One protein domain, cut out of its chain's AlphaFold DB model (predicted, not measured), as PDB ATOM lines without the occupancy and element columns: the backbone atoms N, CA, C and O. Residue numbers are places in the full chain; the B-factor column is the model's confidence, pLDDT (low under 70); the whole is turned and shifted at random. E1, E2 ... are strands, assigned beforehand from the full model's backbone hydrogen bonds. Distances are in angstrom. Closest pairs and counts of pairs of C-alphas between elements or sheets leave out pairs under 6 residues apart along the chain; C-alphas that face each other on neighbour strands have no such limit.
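AT A GLANCE: This is residues 481 to 556 and 647 to 706 of the 706 residues of an uncharacterized protein of Acidobacteria bacterium (UniProt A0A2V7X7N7). What shape is it? With little regular structure, sheet E1 E2 E3 E6 has hairpins E7 E8 partly over one face and E4 E5 at one end. What makes it? Of 136 printed residues, 44 are in eight strands, with no named helix: all strand, antiparallel. It is compact, radius of gyration of the C-alphas 16.4 A, and spans 52 by 33 by 22 A.

HOW THE PARTS SIT: Which strands pair first? E1, residues 483 to 487, E2, 495 to 502, and E3, 516 to 520, form a meander, each antiparallel to the one before, with N 485 to O 497 2.7 A. Which last? E7, 676 to 680, and E8, 696 to 701, pair with N 677 to O 700 2.9 A.

IN THESE COORDINATES: Where does E1 begin? C-alpha 483 is at (5.982, -22.168, 46.853). Where does E8 end? C-alpha 701 is at (6.199, -8.342, 48.026).

THE WHOLE: What is cut? Residues 557 to 646 are not printed; C-alphas 556 and 647 are 23.9 A apart. Where is confidence low? At 21 residues, among them 664 to 675, pLDDT is under 70.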
ATOM      1  N   THR A 481       6.296 -25.824  53.647       93.00
ATOM      2  CA  THR A 481       6.184 -26.101  52.213       93.00
ATOM      3  C   THR A 481       6.992 -25.080  51.402       93.00
ATOM      4  O   THR A 481       7.326 -23.993  51.899       93.00
ATOM      5  N   ILE A 482       7.335 -25.444  50.167       94.62
ATOM      6  CA  ILE A 482       7.889 -24.537  49.161       94.62
ATOM      7  C   ILE A 482       6.750 -24.018  48.288       94.62
ATOM      8  O   ILE A 482       5.855 -24.780  47.935       94.62
ATOM      9  N   THR A 483       6.826 -22.746  47.908       93.06
ATOM     10  CA  THR A 483       5.982 -22.168  46.853       93.06
ATOM     11  C   THR A 483       6.878 -21.537  45.798       93.06
ATOM     12  O   THR A 483       7.684 -20.668  46.130       93.06
ATOM     13  N   ASP A 484       6.728 -21.946  44.544       92.25
ATOM     14  CA  ASP A 484       7.343 -21.322  43.376       92.25
ATOM     15  C   ASP A 484       6.394 -20.287  42.759       92.25
ATOM     16  O   ASP A 484       5.177 -20.472  42.668       92.25
ATOM     17  N   VAL A 485       6.958 -19.153  42.356       87.31
ATOM     18  CA  VAL A 485       6.235 -18.051  41.742       87.31
ATOM     19  C   VAL A 485       6.978 -17.547  40.512       87.31
ATOM     20  O   VAL A 485       7.912 -16.744  40.595       87.31
ATOM     21  N   TYR A 486       6.462 -17.932  39.350       85.19
ATOM     22  CA  TYR A 486       6.842 -17.362  38.064       85.19
ATOM     23  C   TYR A 486       6.143 -16.025  37.801       85.19
ATOM     24  O   TYR A 486       4.922 -15.972  37.631       85.19
ATOM     25  N   ASN A 487       6.917 -14.948  37.669       81.12
ATOM     26  CA  ASN A 487       6.427 -13.634  37.279       81.12
ATOM     27  C   ASN A 487       6.846 -13.287  35.835       81.12
ATOM     28  O   ASN A 487       7.978 -12.845  35.613       81.12
ATOM     29  N   PRO A 488       5.942 -13.417  34.840       74.81
ATOM     30  CA  PRO A 488       6.241 -13.077  33.446       74.81
ATOM     31  C   PRO A 488       6.399 -11.573  33.201       74.81
ATOM     32  O   PRO A 488       6.854 -11.167  32.134       74.81
ATOM     33  N   ASN A 489       5.991 -10.742  34.159       71.25
ATOM     34  CA  ASN A 489       5.753  -9.324  33.948       71.25
ATOM     35  C   ASN A 489       6.879  -8.429  34.491       71.25
ATOM     36  O   ASN A 489       6.850  -7.221  34.263       71.25
ATOM     37  N   THR A 490       7.883  -8.974  35.185       68.06
ATOM     38  CA  THR A 490       8.989  -8.182  35.752       68.06
ATOM     39  C   THR A 490       9.734  -7.358  34.697       68.06
ATOM     40  O   THR A 490      10.048  -7.834  33.604       68.06
ATOM     41  N   THR A 491      10.046  -6.099  35.024       62.34
ATOM     42  CA  THR A 491      10.758  -5.190  34.115       62.34
ATOM     43  C   THR A 491      12.141  -5.759  33.779       62.34
ATOM     44  O   THR A 491      12.931  -6.067  34.665       62.34
ATOM     45  N   GLY A 492      12.446  -5.875  32.486       60.59
ATOM     46  CA  GLY A 492      13.719  -6.391  31.977       60.59
ATOM     47  C   GLY A 492      13.620  -7.816  31.427       60.59
ATOM     48  O   GLY A 492      14.145  -8.065  30.347       60.59
ATOM     49  N   SER A 493      12.969  -8.743  32.130       68.62
ATOM     50  CA  SER A 493      12.620 -10.111  31.686       68.62
ATOM     51  C   SER A 493      11.796 -10.775  32.782       68.62
ATOM     52  O   SER A 493      11.877 -10.338  33.930       68.62
ATOM     53  N   ALA A 494      11.072 -11.845  32.453       77.94
ATOM     54  CA  ALA A 494      10.435 -12.721  33.429       77.94
ATOM     55  C   ALA A 494      11.422 -13.180  34.516       77.94
ATOM     56  O   ALA A 494      12.581 -13.479  34.217       77.94
ATOM     57  N   THR A 495      10.945 -13.216  35.759       82.94
ATOM     58  CA  THR A 495      11.703 -13.619  36.950       82.94
ATOM     59  C   THR A 495      10.884 -14.632  37.733       82.94
ATOM     60  O   THR A 495       9.676 -14.477  37.877       82.94
ATOM     61  N   GLU A 496      11.550 -15.636  38.272       88.19
ATOM     62  CA  GLU A 496      10.968 -16.667  39.126       88.19
ATOM     63  C   GLU A 496      11.577 -16.618  40.526       88.19
ATOM     64  O   GLU A 496      12.781 -16.353  40.668       88.19
ATOM     65  N   TRP A 497      10.726 -16.835  41.530       89.94
ATOM     66  CA  TRP A 497      11.083 -16.868  42.941       89.94
ATOM     67  C   TRP A 497      10.508 -18.099  43.631       89.94
ATOM     68  O   TRP A 497       9.330 -18.391  43.481       89.94
ATOM     69  N   ILE A 498      11.297 -18.716  44.502       93.06
ATOM     70  CA  ILE A 498      10.837 -19.744  45.441       93.06
ATOM     71  C   ILE A 498      10.818 -19.205  46.864       93.06
ATOM     72  O   ILE A 498      11.753 -18.525  47.298       93.06
ATOM     73  N   PHE A 499       9.775 -19.558  47.607       93.94
ATOM     74  CA  PHE A 499       9.582 -19.188  49.002       93.94
ATOM     75  C   PHE A 499       9.713 -20.407  49.905       93.94
ATOM     76  O   PHE A 499       9.136 -21.455  49.636       93.94
ATOM     77  N   ALA A 500      10.478 -20.259  50.984       94.56
ATOM     78  CA  ALA A 500      10.694 -21.292  51.991       94.56
ATOM     79  C   ALA A 500      10.776 -20.655  53.376       94.56
ATOM     80  O   ALA A 500      11.258 -19.531  53.515       94.56
ATOM     81  N   SER A 501      10.382 -21.370  54.425       94.88
ATOM     82  CA  SER A 501      10.442 -20.850  55.788       94.88
ATOM     83  C   SER A 501      10.948 -21.870  56.797       94.88
ATOM     84  O   SER A 501      10.721 -23.064  56.665       94.88
ATOM     85  N   VAL A 502      11.627 -21.389  57.839       95.12
ATOM     86  CA  VAL A 502      12.094 -22.194  58.976       95.12
ATOM     87  C   VAL A 502      11.477 -21.699  60.272       95.12
ATOM     88  O   VAL A 502      11.285 -20.495  60.454       95.12
ATOM     89  N   GLN A 503      11.207 -22.621  61.196       93.94
ATOM     90  CA  GLN A 503      10.455 -22.295  62.411       93.94
ATOM     91  C   GLN A 503      11.260 -21.485  63.434       93.94
ATOM     92  O   GLN A 503      10.702 -20.652  64.150       93.94
ATOM     93  N   THR A 504      12.575 -21.709  63.518       93.00
ATOM     94  CA  THR A 504      13.451 -20.973  64.436       93.00
ATOM     95  C   THR A 504      14.881 -20.838  63.919       93.00
ATOM     96  O   THR A 504      15.334 -21.593  63.061       93.00
ATOM     97  N   ARG A 505      15.602 -19.865  64.482       91.94
ATOM     98  CA  ARG A 505      17.004 -19.532  64.217       91.94
ATOM     99  C   ARG A 505      17.372 -19.482  62.728       91.94
ATOM    100  O   ARG A 505      18.400 -20.038  62.320       91.94
ATOM    101  N   GLY A 506      16.541 -18.808  61.935       92.44
ATOM    102  CA  GLY A 506      16.816 -18.575  60.520       92.44
ATOM    103  C   GLY A 506      18.099 -17.768  60.301       92.44
ATOM    104  O   GLY A 506      18.447 -16.909  61.108       92.44
ATOM    105  N   LEU A 507      18.813 -18.054  59.209       89.12
ATOM    106  CA  LEU A 507      20.118 -17.459  58.884       89.12
ATOM    107  C   LEU A 507      20.051 -16.055  58.245       89.12
ATOM    108  O   LEU A 507      21.092 -15.506  57.887       89.12
ATOM    109  N   GLY A 508      18.860 -15.464  58.121       81.06
ATOM    110  CA  GLY A 508      18.677 -14.073  57.695       81.06
ATOM    111  C   GLY A 508      19.028 -13.071  58.799       81.06
ATOM    112  O   GLY A 508      18.768 -13.327  59.978       81.06
ATOM    113  N   SER A 509      19.579 -11.909  58.436       71.38
ATOM    114  CA  SER A 509      19.982 -10.857  59.389       71.38
ATOM    115  C   SER A 509      18.842 -10.393  60.305       71.38
ATOM    116  O   SER A 509      19.077 -10.076  61.469       71.38
ATOM    117  N   ASN A 510      17.596 -10.428  59.820       72.12
ATOM    118  CA  ASN A 510      16.401 -10.007  60.567       72.12
ATOM    119  C   ASN A 510      15.779 -11.138  61.419       72.12
ATOM    120  O   ASN A 510      14.847 -10.916  62.203       72.12
ATOM    121  N   CYS A 511      16.310 -12.356  61.292       82.88
ATOM    122  CA  CYS A 511      15.702 -13.593  61.780       82.88
ATOM    123  C   CYS A 511      16.418 -14.209  62.993       82.88
ATOM    124  O   CYS A 511      16.044 -15.290  63.451       82.88
ATOM    125  N   ALA A 512      17.443 -13.547  63.541       67.12
ATOM    126  CA  ALA A 512      18.263 -14.105  64.613       67.12
ATOM    127  C   ALA A 512      17.417 -14.548  65.832       67.12
ATOM    128  O   ALA A 512      16.658 -13.766  66.399       67.12
ATOM    129  N   ALA A 513      17.570 -15.824  66.214       75.75
ATOM    130  CA  ALA A 513      16.827 -16.566  67.250       75.75
ATOM    131  C   ALA A 513      15.341 -16.894  66.974       75.75
ATOM    132  O   ALA A 513      14.745 -17.634  67.757       75.75
ATOM    133  N   LEU A 514      14.759 -16.439  65.862       86.19
ATOM    134  CA  LEU A 514      13.347 -16.649  65.508       86.19
ATOM    135  C   LEU A 514      13.200 -17.339  64.143       86.19
ATOM    136  O   LEU A 514      14.184 -17.644  63.467       86.19
ATOM    137  N   GLY A 515      11.961 -17.642  63.761       91.75
ATOM    138  CA  GLY A 515      11.655 -18.158  62.432       91.75
ATOM    139  C   GLY A 515      11.830 -17.099  61.342       91.75
ATOM    140  O   GLY A 515      11.891 -15.894  61.608       91.75
ATOM    141  N   CYS A 516      11.944 -17.564  60.104       92.38
ATOM    142  CA  CYS A 516      12.278 -16.730  58.954       92.38
ATOM    143  C   CYS A 516      11.553 -17.242  57.720       92.38
ATOM    144  O   CYS A 516      11.494 -18.457  57.529       92.38
ATOM    145  N   ILE A 517      11.046 -16.346  56.883       93.00
ATOM    146  CA  ILE A 517      10.658 -16.655  55.505       93.00
ATOM    147  C   ILE A 517      11.735 -16.107  54.569       93.00
ATOM    148  O   ILE A 517      12.263 -15.016  54.783       93.00
ATOM    149  N   PHE A 518      12.076 -16.886  53.554       92.12
ATOM    150  CA  PHE A 518      13.074 -16.580  52.544       92.12
ATOM    151  C   PHE A 518      12.423 -16.608  51.166       92.12
ATOM    152  O   PHE A 518      11.582 -17.464  50.908       92.12
ATOM    153  N   GLY A 519      12.860 -15.712  50.288       91.75
ATOM    154  CA  GLY A 519      12.579 -15.726  48.858       91.75
ATOM    155  C   GLY A 519      13.899 -15.841  48.104       91.75
ATOM    156  O   GLY A 519      14.809 -15.054  48.367       91.75
ATOM    157  N   PHE A 520      14.027 -16.797  47.187       91.56
ATOM    158  CA  PHE A 520      15.230 -17.007  46.375       91.56
ATOM    159  C   PHE A 520      14.892 -16.930  44.886       91.56
ATOM    160  O   PHE A 520      13.933 -17.563  44.459       91.56
ATOM    161  N   LYS A 521      15.674 -16.201  44.081       90.88
ATOM    162  CA  LYS A 521      15.442 -16.119  42.626       90.88
ATOM    163  C   LYS A 521      15.919 -17.361  41.880       90.88
ATOM    164  O   LYS A 521      17.075 -17.428  41.478       90.88
ATOM    165  N   ASN A 522      15.037 -18.292  41.567       92.88
ATOM    166  CA  ASN A 522      15.360 -19.517  40.831       92.88
ATOM    167  C   ASN A 522      15.167 -19.420  39.307       92.88
ATOM    168  O   ASN A 522      15.078 -20.441  38.641       92.88
ATOM    169  N   THR A 523      15.135 -18.206  38.749       92.12
ATOM    170  CA  THR A 523      14.865 -17.971  37.316       92.12
ATOM    171  C   THR A 523      15.724 -18.867  36.406       92.12
ATOM    172  O   THR A 523      16.957 -18.750  36.446       92.12
ATOM    173  N   PRO A 524      15.121 -19.722  35.559       91.06
ATOM    174  CA  PRO A 524      15.872 -20.635  34.712       91.06
ATOM    175  C   PRO A 524      16.502 -19.916  33.517       91.06
ATOM    176  O   PRO A 524      16.003 -18.916  32.990       91.06
ATOM    177  N   ARG A 525      17.618 -20.465  33.033       92.06
ATOM    178  CA  ARG A 525      18.258 -20.003  31.798       92.06
ATOM    179  C   ARG A 525      17.488 -20.521  30.579       92.06
ATOM    180  O   ARG A 525      17.361 -21.725  30.376       92.06
ATOM    181  N   LEU A 526      17.084 -19.614  29.697       89.88
ATOM    182  CA  LEU A 526      16.413 -19.901  28.431       89.88
ATOM    183  C   LEU A 526      17.415 -19.929  27.268       89.88
ATOM    184  O   LEU A 526      18.386 -19.166  27.227       89.88
ATOM    185  N   SER A 527      17.187 -20.823  26.305       91.19
ATOM    186  CA  SER A 527      18.003 -20.940  25.089       91.19
ATOM    187  C   SER A 527      17.691 -19.848  24.078       91.19
ATOM    188  O   SER A 527      16.538 -19.451  23.934       91.19
ATOM    189  N   SER A 528      18.716 -19.391  23.350       93.88
ATOM    190  CA  SER A 528      18.565 -18.414  22.257       93.88
ATOM    191  C   SER A 528      17.760 -17.173  22.653       93.88
ATOM    192  O   SER A 528      16.983 -16.639  21.865       93.88
ATOM    193  N   THR A 529      17.938 -16.733  23.896       91.75
ATOM    194  CA  THR A 529      17.145 -15.678  24.530       91.75
ATOM    195  C   THR A 529      18.012 -14.452  24.769       91.75
ATOM    196  O   THR A 529      19.184 -14.576  25.128       91.75
ATOM    197  N   ALA A 530      17.450 -13.267  24.527       92.06
ATOM    198  CA  ALA A 530      18.127 -12.004  24.783       92.06
ATOM    199  C   ALA A 530      18.130 -11.689  26.282       92.06
ATOM    200  O   ALA A 530      17.089 -11.721  26.933       92.06
ATOM    201  N   TYR A 531      19.302 -11.332  26.789       91.62
ATOM    202  CA  TYR A 531      19.561 -11.003  28.177       91.62
ATOM    203  C   TYR A 531      20.165  -9.602  28.297       91.62
ATOM    204  O   TYR A 531      21.070  -9.226  27.548       91.62
ATOM    205  N   SER A 532      19.670  -8.836  29.266       91.19
ATOM    206  CA  SER A 532      20.140  -7.490  29.611       91.19
ATOM    207  C   SER A 532      21.067  -7.521  30.826       91.19
ATOM    208  O   SER A 532      20.927  -8.379  31.695       91.19
ATOM    209  N   VAL A 533      22.003  -6.567  30.907       89.88
ATOM    210  CA  VAL A 533      22.930  -6.435  32.049       89.88
ATOM    211  C   VAL A 533      22.161  -6.376  33.371       89.88
ATOM    212  O   VAL A 533      21.154  -5.680  33.475       89.88
ATOM    213  N   GLY A 534      22.653  -7.107  34.375       87.19
ATOM    214  CA  GLY A 534      22.061  -7.191  35.712       87.19
ATOM    215  C   GLY A 534      20.999  -8.280  35.883       87.19
ATOM    216  O   GLY A 534      20.620  -8.566  37.015       87.19
ATOM    217  N   GLN A 535      20.540  -8.923  34.804       88.81
ATOM    218  CA  GLN A 535      19.634 -10.067  34.928       88.81
ATOM    219  C   GLN A 535      20.315 -11.256  35.585       88.81
ATOM    220  O   GLN A 535      21.519 -11.453  35.435       88.81
ATOM    221  N   THR A 536      19.525 -12.051  36.297       91.00
ATOM    222  CA  THR A 536      20.008 -13.162  37.111       91.00
ATOM    223  C   THR A 536      19.330 -14.455  36.693       91.00
ATOM    224  O   THR A 536      18.113 -14.464  36.515       91.00
ATOM    225  N   VAL A 537      20.094 -15.537  36.590       93.06
ATOM    226  CA  VAL A 537      19.572 -16.904  36.450       93.06
ATOM    227  C   VAL A 537      20.209 -17.809  37.499       93.06
ATOM    228  O   VAL A 537      21.328 -17.541  37.948       93.06
ATOM    229  N   LEU A 538      19.514 -18.877  37.879       93.38
ATOM    230  CA  LEU A 538      20.084 -19.949  38.689       93.38
ATOM    231  C   LEU A 538      20.631 -21.036  37.761       93.38
ATOM    232  O   LEU A 538      19.943 -21.493  36.848       93.38
ATOM    233  N   ASP A 539      21.884 -21.433  37.966       90.88
ATOM    234  CA  ASP A 539      22.483 -22.512  37.188       90.88
ATOM    235  C   ASP A 539      22.264 -23.904  37.803       90.88
ATOM    236  O   ASP A 539      21.805 -24.067  38.933       90.88
ATOM    237  N   SER A 540      22.667 -24.938  37.060       84.31
ATOM    238  CA  SER A 540      22.538 -26.344  37.465       84.31
ATOM    239  C   SER A 540      23.422 -26.751  38.656       84.31
ATOM    240  O   SER A 540      23.454 -27.922  39.028       84.31
ATOM    241  N   LYS A 541      24.229 -25.833  39.199       86.44
ATOM    242  CA  LYS A 541      25.089 -26.028  40.373       86.44
ATOM    243  C   LYS A 541      24.626 -25.163  41.549       86.44
ATOM    244  O   LYS A 541      25.390 -24.962  42.497       86.44
ATOM    245  N   PHE A 542      23.389 -24.662  41.496       88.25
ATOM    246  CA  PHE A 542      22.803 -23.816  42.530       88.25
ATOM    247  C   PHE A 542      23.575 -22.494  42.730       88.25
ATOM    248  O   PHE A 542      23.661 -21.977  43.847       88.25
ATOM    249  N   GLN A 543      24.191 -21.966  41.665       90.62
ATOM    250  CA  GLN A 543      24.906 -20.689  41.681       90.62
ATOM    251  C   GLN A 543      24.119 -19.617  40.929       90.62
ATOM    252  O   GLN A 543      23.561 -19.862  39.858       90.62
ATOM    253  N   ILE A 544      24.121 -18.408  41.477       93.31
ATOM    254  CA  ILE A 544      23.525 -17.238  40.844       93.31
ATOM    255  C   ILE A 544      24.474 -16.730  39.760       93.31
ATOM    256  O   ILE A 544      25.624 -16.374  40.028       93.31
ATOM    257  N   GLN A 545      23.965 -16.633  38.540       94.62
ATOM    258  CA  GLN A 545      24.686 -16.101  37.392       94.62
ATOM    259  C   GLN A 545      24.076 -14.760  37.005       94.62
ATOM    260  O   GLN A 545      22.885 -14.676  36.714       94.62
ATOM    261  N   VAL A 546      24.893 -13.708  36.989       94.00
ATOM    262  CA  VAL A 546      24.460 -12.340  36.685       94.00
ATOM    263  C   VAL A 546      25.004 -11.906  35.335       94.00
ATOM    264  O   VAL A 546      26.187 -12.072  35.053       94.00
ATOM    265  N   VAL A 547      24.171 -11.317  34.485       93.38
ATOM    266  CA  VAL A 547      24.609 -10.800  33.187       93.38
ATOM    267  C   VAL A 547      25.552  -9.615  33.393       93.38
ATOM    268  O   VAL A 547      25.134  -8.552  33.855       93.38
ATOM    269  N   SER A 548      26.813  -9.776  32.993       92.44
ATOM    270  CA  SER A 548      27.825  -8.710  32.976       92.44
ATOM    271  C   SER A 548      27.976  -8.069  31.599       92.44
ATOM    272  O   SER A 548      28.406  -6.925  31.481       92.44
ATOM    273  N   THR A 549      27.602  -8.772  30.529       93.56
ATOM    274  CA  THR A 549      27.525  -8.217  29.172       93.56
ATOM    275  C   THR A 549      26.253  -8.712  28.509       93.56
ATOM    276  O   THR A 549      26.081  -9.920  28.365       93.56
ATOM    277  N   ALA A 550      25.375  -7.785  28.115       94.06
ATOM    278  CA  ALA A 550      24.134  -8.106  27.415       94.06
ATOM    279  C   ALA A 550      24.405  -8.851  26.100       94.06
ATOM    280  O   ALA A 550      25.409  -8.610  25.429       94.06
ATOM    281  N   GLY A 551      23.485  -9.729  25.721       94.81
ATOM    282  CA  GLY A 551      23.604 -10.527  24.510       94.81
ATOM    283  C   GLY A 551      22.513 -11.583  24.419       94.81
ATOM    284  O   GLY A 551      21.540 -11.555  25.162       94.81
ATOM    285  N   ILE A 552      22.683 -12.517  23.497       95.06
ATOM    286  CA  ILE A 552      21.791 -13.655  23.270       95.06
ATOM    287  C   ILE A 552      22.503 -14.932  23.716       95.06
ATOM    288  O   ILE A 552      23.644 -15.173  23.301       95.06
ATOM    289  N   SER A 553      21.826 -15.737  24.536       96.19
ATOM    290  CA  SER A 553      22.309 -17.043  24.994       96.19
ATOM    291  C   SER A 553      22.449 -18.039  23.836       96.19
ATOM    292  O   SER A 553      21.754 -17.957  22.822       96.19
ATOM    293  N   ALA A 554      23.353 -19.010  23.954       96.31
ATOM    294  CA  ALA A 554      23.503 -20.071  22.963       96.31
ATOM    295  C   ALA A 554      22.265 -20.994  22.907       96.31
ATOM    296  O   ALA A 554      21.354 -20.934  23.736       96.31
ATOM    297  N   ALA A 555      22.214 -21.904  21.935       94.38
ATOM    298  CA  ALA A 555      21.156 -22.919  21.890       94.38
ATOM    299  C   ALA A 555      21.270 -23.933  23.048       94.38
ATOM    300  O   ALA A 555      20.260 -24.369  23.601       94.38
ATOM    301  N   THR A 556      22.497 -24.261  23.454       92.88
ATOM    302  CA  THR A 556      22.812 -25.199  24.541       92.88
ATOM    303  C   THR A 556      23.381 -24.438  25.730       92.88
ATOM    304  O   THR A 556      24.108 -23.465  25.538       92.88
ATOM    305  N   SER A 647      20.074 -11.786  45.146       87.31
ATOM    306  CA  SER A 647      19.035 -12.677  44.600       87.31
ATOM    307  C   SER A 647      18.258 -13.426  45.689       87.31
ATOM    308  O   SER A 647      17.728 -14.511  45.456       87.31
ATOM    309  N   ILE A 648      18.230 -12.847  46.891       86.38
ATOM    310  CA  ILE A 648      17.588 -13.387  48.089       86.38
ATOM    311  C   ILE A 648      16.887 -12.245  48.815       86.38
ATOM    312  O   ILE A 648      17.472 -11.175  48.986       86.38
ATOM    313  N   ALA A 649      15.684 -12.504  49.304       86.56
ATOM    314  CA  ALA A 649      14.993 -11.676  50.279       86.56
ATOM    315  C   ALA A 649      14.677 -12.519  51.522       86.56
ATOM    316  O   ALA A 649      14.548 -13.741  51.432       86.56
ATOM    317  N   ASN A 650      14.590 -11.898  52.696       87.00
ATOM    318  CA  ASN A 650      14.166 -12.590  53.909       87.00
ATOM    319  C   ASN A 650      13.471 -11.641  54.879       87.00
ATOM    320  O   ASN A 650      13.845 -10.477  54.982       87.00
ATOM    321  N   ALA A 651      12.495 -12.177  55.603       88.00
ATOM    322  CA  ALA A 651      11.743 -11.461  56.620       88.00
ATOM    323  C   ALA A 651      11.560 -12.335  57.861       88.00
ATOM    324  O   ALA A 651      11.517 -13.570  57.792       88.00
ATOM    325  N   ARG A 652      11.420 -11.684  59.016       89.81
ATOM    326  CA  ARG A 652      11.081 -12.378  60.259       89.81
ATOM    327  C   ARG A 652       9.671 -12.964  60.148       89.81
ATOM    328  O   ARG A 652       8.717 -12.238  59.899       89.81
ATOM    329  N   SER A 653       9.546 -14.256  60.440       92.19
ATOM    330  CA  SER A 653       8.254 -14.922  60.620       92.19
ATOM    331  C   SER A 653       8.338 -15.824  61.842       92.19
ATOM    332  O   SER A 653       8.914 -16.908  61.782       92.19
ATOM    333  N   ALA A 654       7.842 -15.364  62.987       92.25
ATOM    334  CA  ALA A 654       7.909 -16.099  64.244       92.25
ATOM    335  C   ALA A 654       7.223 -17.467  64.113       92.25
ATOM    336  O   ALA A 654       6.103 -17.572  63.617       92.25
ATOM    337  N   GLY A 655       7.922 -18.526  64.538       92.75
ATOM    338  CA  GLY A 655       7.475 -19.910  64.350       92.75
ATOM    339  C   GLY A 655       7.549 -20.410  62.901       92.75
ATOM    340  O   GLY A 655       7.165 -21.546  62.637       92.75
ATOM    341  N   GLY A 656       8.059 -19.601  61.969       93.69
ATOM    342  CA  GLY A 656       8.011 -19.840  60.529       93.69
ATOM    343  C   GLY A 656       6.739 -19.276  59.892       93.69
ATOM    344  O   GLY A 656       5.882 -18.708  60.571       93.69
ATOM    345  N   ALA A 657       6.648 -19.387  58.575       94.62
ATOM    346  CA  ALA A 657       5.467 -19.077  57.783       94.62
ATOM    347  C   ALA A 657       4.635 -20.345  57.547       94.62
ATOM    348  O   ALA A 657       5.151 -21.469  57.603       94.62
ATOM    349  N   THR A 658       3.344 -20.153  57.307       95.06
ATOM    350  CA  THR A 658       2.441 -21.180  56.771       95.06
ATOM    351  C   THR A 658       2.667 -21.373  55.269       95.06
ATOM    352  O   THR A 658       3.608 -20.809  54.707       95.06
ATOM    353  N   GLY A 659       1.811 -22.155  54.610       93.44
ATOM    354  CA  GLY A 659       1.771 -22.205  53.154       93.44
ATOM    355  C   GLY A 659       1.542 -20.814  52.556       93.44
ATOM    356  O   GLY A 659       0.823 -19.987  53.130       93.44
ATOM    357  N   VAL A 660       2.197 -20.550  51.425       92.94
ATOM    358  CA  VAL A 660       2.209 -19.244  50.761       92.94
ATOM    359  C   VAL A 660       1.291 -19.279  49.539       92.94
ATOM    360  O   VAL A 660       1.532 -20.066  48.627       92.94
ATOM    361  N   ILE A 661       0.284 -18.399  49.501       90.25
ATOM    362  CA  ILE A 661      -0.584 -18.176  48.330       90.25
ATOM    363  C   ILE A 661      -0.119 -16.963  47.533       90.25
ATOM    364  O   ILE A 661       0.246 -15.931  48.093       90.25
ATOM    365  N   LEU A 662      -0.228 -17.058  46.211       81.75
ATOM    366  CA  LEU A 662      -0.037 -15.948  45.285       81.75
ATOM    367  C   LEU A 662      -1.287 -15.053  45.175       81.75
ATOM    368  O   LEU A 662      -2.404 -15.547  45.030       81.75
ATOM    369  N   ASP A 663      -1.078 -13.737  45.113       73.56
ATOM    370  CA  ASP A 663      -2.033 -12.811  44.492       73.56
ATOM    371  C   ASP A 663      -1.987 -12.901  42.955       73.56
ATOM    372  O   ASP A 663      -2.695 -13.671  42.310       73.56
ATOM    373  N   ASN A 664      -1.092 -12.094  42.384       62.44
ATOM    374  CA  ASN A 664      -0.988 -11.712  40.996       62.44
ATOM    375  C   ASN A 664       0.484 -11.521  40.658       62.44
ATOM    376  O   ASN A 664       1.313 -11.270  41.531       62.44
ATOM    377  N   THR A 665       0.799 -11.570  39.373       63.94
ATOM    378  CA  THR A 665       2.098 -11.177  38.836       63.94
ATOM    379  C   THR A 665       1.862  -9.979  37.931       63.94
ATOM    380  O   THR A 665       1.137 -10.052  36.942       63.94
ATOM    381  N   VAL A 666       2.402  -8.824  38.300       58.12
ATOM    382  CA  VAL A 666       2.222  -7.555  37.574       58.12
ATOM    383  C   VAL A 666       3.579  -6.903  37.334       58.12
ATOM    384  O   VAL A 666       4.512  -7.158  38.102       58.12
ATOM    385  N   PRO A 667       3.730  -6.067  36.289       56.72
ATOM    386  CA  PRO A 667       5.011  -5.434  36.033       56.72
ATOM    387  C   PRO A 667       5.444  -4.529  37.182       56.72
ATOM    388  O   PRO A 667       4.630  -3.800  37.751       56.72
ATOM    389  N   SER A 668       6.747  -4.533  37.478       51.19
ATOM    390  CA  SER A 668       7.388  -3.857  38.622       51.19
ATOM    391  C   SER A 668       7.298  -2.319  38.628       51.19
ATOM    392  O   SER A 668       7.940  -1.661  39.439       51.19
ATOM    393  N   SER A 669       6.494  -1.728  37.748       51.16
ATOM    394  CA  SER A 669       6.273  -0.285  37.642       51.16
ATOM    395  C   SER A 669       4.816   0.102  37.387       51.16
ATOM    396  O   SER A 669       4.528   1.290  37.278       51.16
ATOM    397  N   THR A 670       3.907  -0.866  37.229       50.66
ATOM    398  CA  THR A 670       2.514  -0.573  36.860       50.66
ATOM    399  C   THR A 670       1.650  -0.342  38.097       50.66
ATOM    400  O   THR A 670       0.747   0.485  38.041       50.66
ATOM    401  N   LEU A 671       1.928  -1.027  39.218       51.50
ATOM    402  CA  LEU A 671       1.202  -0.852  40.483       51.50
ATOM    403  C   LEU A 671       2.182  -0.670  41.654       51.50
ATOM    404  O   LEU A 671       3.144  -1.438  41.753       51.50
ATOM    405  N   PRO A 672       1.925   0.249  42.600       40.66
ATOM    406  CA  PRO A 672       2.456   0.115  43.952       40.66
ATOM    407  C   PRO A 672       2.011  -1.244  44.519       40.66
ATOM    408  O   PRO A 672       0.828  -1.580  44.466       40.66
ATOM    409  N   GLY A 673       2.954  -2.060  45.000       48.44
ATOM    410  CA  GLY A 673       2.655  -3.419  45.464       48.44
ATOM    411  C   GLY A 673       2.534  -4.461  44.343       48.44
ATOM    412  O   GLY A 673       1.778  -5.422  44.467       48.44
ATOM    413  N   ALA A 674       3.271  -4.296  43.247       51.09
ATOM    414  CA  ALA A 674       3.239  -5.225  42.134       51.09
ATOM    415  C   ALA A 674       3.852  -6.609  42.460       51.09
ATOM    416  O   ALA A 674       5.069  -6.773  42.484       51.09
ATOM    417  N   SER A 675       2.986  -7.620  42.577       64.81
ATOM    418  CA  SER A 675       3.257  -9.055  42.790       64.81
ATOM    419  C   SER A 675       3.450  -9.471  44.250       64.81
ATOM    420  O   SER A 675       4.520  -9.296  44.838       64.81
ATOM    421  N   GLN A 676       2.380 -10.032  44.821       80.19
ATOM    422  CA  GLN A 676       2.231 -10.266  46.256       80.19
ATOM    423  C   GLN A 676       2.080 -11.738  46.602       80.19
ATOM    424  O   GLN A 676       1.583 -12.539  45.803       80.19
ATOM    425  N   ILE A 677       2.497 -12.055  47.819       88.12
ATOM    426  CA  ILE A 677       2.261 -13.334  48.467       88.12
ATOM    427  C   ILE A 677       1.519 -13.134  49.787       88.12
ATOM    428  O   ILE A 677       1.697 -12.109  50.444       88.12
ATOM    429  N   TYR A 678       0.723 -14.126  50.184       93.50
ATOM    430  CA  TYR A 678       0.007 -14.160  51.457       93.50
ATOM    431  C   TYR A 678       0.369 -15.401  52.259       93.50
ATOM    432  O   TYR A 678       0.402 -16.508  51.721       93.50
ATOM    433  N   PHE A 679       0.596 -15.214  53.552       95.38
ATOM    434  CA  PHE A 679       0.876 -16.276  54.519       95.38
ATOM    435  C   PHE A 679       0.559 -15.774  55.930       95.38
ATOM    436  O   PHE A 679       0.285 -14.587  56.118       95.38
ATOM    437  N   SER A 680       0.603 -16.646  56.937       96.44
ATOM    438  CA  SER A 680       0.588 -16.212  58.335       96.44
ATOM    439  C   SER A 680       1.847 -16.629  59.080       96.44
ATOM    440  O   SER A 680       2.553 -17.562  58.688       96.44
ATOM    441  N   THR A 681       2.126 -15.956  60.195       95.81
ATOM    442  CA  THR A 681       3.106 -16.463  61.160       95.81
ATOM    443  C   THR A 681       2.525 -17.658  61.906       95.81
ATOM    444  O   THR A 681       1.307 -17.811  62.009       95.81
ATOM    445  N   ARG A 682       3.402 -18.516  62.431       94.50
ATOM    446  CA  ARG A 682       3.014 -19.687  63.235       94.50
ATOM    447  C   ARG A 682       3.178 -19.475  64.737       94.50
ATOM    448  O   ARG A 682       2.932 -20.373  65.537       94.50
ATOM    449  N   SER A 683       3.673 -18.315  65.133       94.06
ATOM    450  CA  SER A 683       3.793 -17.894  66.521       94.06
ATOM    451  C   SER A 683       3.588 -16.391  66.620       94.06
ATOM    452  O   SER A 683       3.627 -15.671  65.617       94.06
ATOM    453  N   ASN A 684       3.388 -15.930  67.851       95.00
ATOM    454  CA  ASN A 684       3.137 -14.528  68.119       95.00
ATOM    455  C   ASN A 684       4.338 -13.656  67.738       95.00
ATOM    456  O   ASN A 684       5.470 -13.915  68.149       95.00
ATOM    457  N   GLN A 685       4.065 -12.580  67.011       92.25
ATOM    458  CA  GLN A 685       4.988 -11.476  66.785       92.25
ATOM    459  C   GLN A 685       4.220 -10.160  66.731       92.25
ATOM    460  O   GLN A 685       2.993 -10.139  66.794       92.25
ATOM    461  N   ASN A 686       4.943  -9.050  66.627       92.56
ATOM    462  CA  ASN A 686       4.301  -7.764  66.405       92.56
ATOM    463  C   ASN A 686       3.783  -7.693  64.967       92.56
ATOM    464  O   ASN A 686       4.555  -7.901  64.029       92.56
ATOM    465  N   CYS A 687       2.499  -7.374  64.813       92.94
ATOM    466  CA  CYS A 687       1.880  -7.138  63.513       92.94
ATOM    467  C   CYS A 687       1.884  -5.625  63.254       92.94
ATOM    468  O   CYS A 687       1.236  -4.859  63.965       92.94
ATOM    469  N   ALA A 688       2.689  -5.189  62.288       90.00
ATOM    470  CA  ALA A 688       3.020  -3.791  62.040       90.00
ATOM    471  C   ALA A 688       1.820  -2.915  61.642       90.00
ATOM    472  O   ALA A 688       1.798  -1.746  62.018       90.00
ATOM    473  N   THR A 689       0.841  -3.454  60.910       90.81
ATOM    474  CA  THR A 689      -0.263  -2.667  60.340       90.81
ATOM    475  C   THR A 689      -1.380  -2.439  61.350       90.81
ATOM    476  O   THR A 689      -1.698  -1.295  61.662       90.81
ATOM    477  N   SER A 690      -1.919  -3.511  61.934       89.81
ATOM    478  CA  SER A 690      -2.972  -3.415  62.955       89.81
ATOM    479  C   SER A 690      -2.461  -2.952  64.322       89.81
ATOM    480  O   SER A 690      -3.241  -2.547  65.183       89.81
ATOM    481  N   GLY A 691      -1.156  -3.105  64.572       85.00
ATOM    482  CA  GLY A 691      -0.590  -3.086  65.916       85.00
ATOM    483  C   GLY A 691      -0.911  -4.355  66.722       85.00
ATOM    484  O   GLY A 691      -1.702  -5.215  66.323       85.00
ATOM    485  N   GLY A 692      -0.274  -4.475  67.890       89.56
ATOM    486  CA  GLY A 692      -0.433  -5.607  68.809       89.56
ATOM    487  C   GLY A 692       0.509  -6.786  68.543       89.56
ATOM    488  O   GLY A 692       1.275  -6.800  67.578       89.56
ATOM    489  N   THR A 693       0.458  -7.769  69.443       94.69
ATOM    490  CA  THR A 693       1.291  -8.978  69.411       94.69
ATOM    491  C   THR A 693       0.393 -10.209  69.322       94.69
ATOM    492  O   THR A 693      -0.440 -10.429  70.201       94.69
ATOM    493  N   GLY A 694       0.565 -11.011  68.276       95.50
ATOM    494  CA  GLY A 694      -0.270 -12.177  67.991       95.50
ATOM    495  C   GLY A 694       0.192 -12.904  66.733       95.50
ATOM    496  O   GLY A 694       1.273 -12.620  66.210       95.50
ATOM    497  N   GLY A 695      -0.608 -13.852  66.257       96.38
ATOM    498  CA  GLY A 695      -0.426 -14.422  64.929       96.38
ATOM    499  C   GLY A 695      -0.764 -13.391  63.864       96.38
ATOM    500  O   GLY A 695      -1.851 -12.814  63.907       96.38
ATOM    501  N   CYS A 696       0.143 -13.151  62.920       96.56
ATOM    502  CA  CYS A 696      -0.074 -12.143  61.890       96.56
ATOM    503  C   CYS A 696      -0.515 -12.791  60.578       96.56
ATOM    504  O   CYS A 696       0.188 -13.670  60.082       96.56
ATOM    505  N   ALA A 697      -1.620 -12.326  59.995       97.00
ATOM    506  CA  ALA A 697      -1.878 -12.460  58.562       97.00
ATOM    507  C   ALA A 697      -0.982 -11.462  57.829       97.00
ATOM    508  O   ALA A 697      -0.916 -10.306  58.239       97.00
ATOM    509  N   ILE A 698      -0.267 -11.894  56.795       94.19
ATOM    510  CA  ILE A 698       0.758 -11.085  56.133       94.19
ATOM    511  C   ILE A 698       0.518 -11.080  54.629       94.19
ATOM    512  O   ILE A 698       0.267 -12.125  54.029       94.19
ATOM    513  N   GLN A 699       0.673  -9.902  54.033       90.94
ATOM    514  CA  GLN A 699       0.958  -9.728  52.618       90.94
ATOM    515  C   GLN A 699       2.363  -9.156  52.462       90.94
ATOM    516  O   GLN A 699       2.700  -8.162  53.108       90.94
ATOM    517  N   ALA A 700       3.163  -9.768  51.591       85.44
ATOM    518  CA  ALA A 700       4.521  -9.318  51.318       85.44
ATOM    519  C   ALA A 700       4.857  -9.351  49.826       85.44
ATOM    520  O   ALA A 700       4.411 -10.238  49.091       85.44
ATOM    521  N   SER A 701       5.692  -8.407  49.392       78.19
ATOM    522  CA  SER A 701       6.199  -8.342  48.026       78.19
ATOM    523  C   SER A 701       7.090  -9.539  47.709       78.19
ATOM    524  O   SER A 701       8.020  -9.854  48.456       78.19
ATOM    525  N   GLN A 702       6.892 -10.137  46.530       71.81
ATOM    526  CA  GLN A 702       7.747 -11.229  46.044       71.81
ATOM    527  C   GLN A 702       9.228 -10.837  45.995       71.81
ATOM    528  O   GLN A 702      10.106 -11.626  46.326       71.81
ATOM    529  N   THR A 703       9.505  -9.601  45.576       65.75
ATOM    530  CA  THR A 703      10.866  -9.106  45.337       65.75
ATOM    531  C   THR A 703      11.509  -8.458  46.560       65.75
ATOM    532  O   THR A 703      12.682  -8.089  46.498       65.75
ATOM    533  N   ALA A 704      10.754  -8.264  47.645       64.44
ATOM    534  CA  ALA A 704      11.190  -7.455  48.776       64.44
ATOM    535  C   ALA A 704      10.574  -7.911  50.108       64.44
ATOM    536  O   ALA A 704       9.991  -7.096  50.813       64.44
ATOM    537  N   LEU A 705      10.757  -9.184  50.482       62.06
ATOM    538  CA  LEU A 705      10.510  -9.618  51.864       62.06
ATOM    539  C   LEU A 705      11.342  -8.751  52.822       62.06
ATOM    540  O   LEU A 705      12.561  -8.656  52.641       62.06
ATOM    541  N   LYS A 706      10.702  -8.132  53.818       55.16
ATOM    542  CA  LYS A 706      11.360  -7.282  54.818       55.16
ATOM    543  C   LYS A 706      10.979  -7.619  56.250       55.16
ATOM    544  O   LYS A 706       9.775  -7.818  56.507       55.16
TER     545      LYS A 706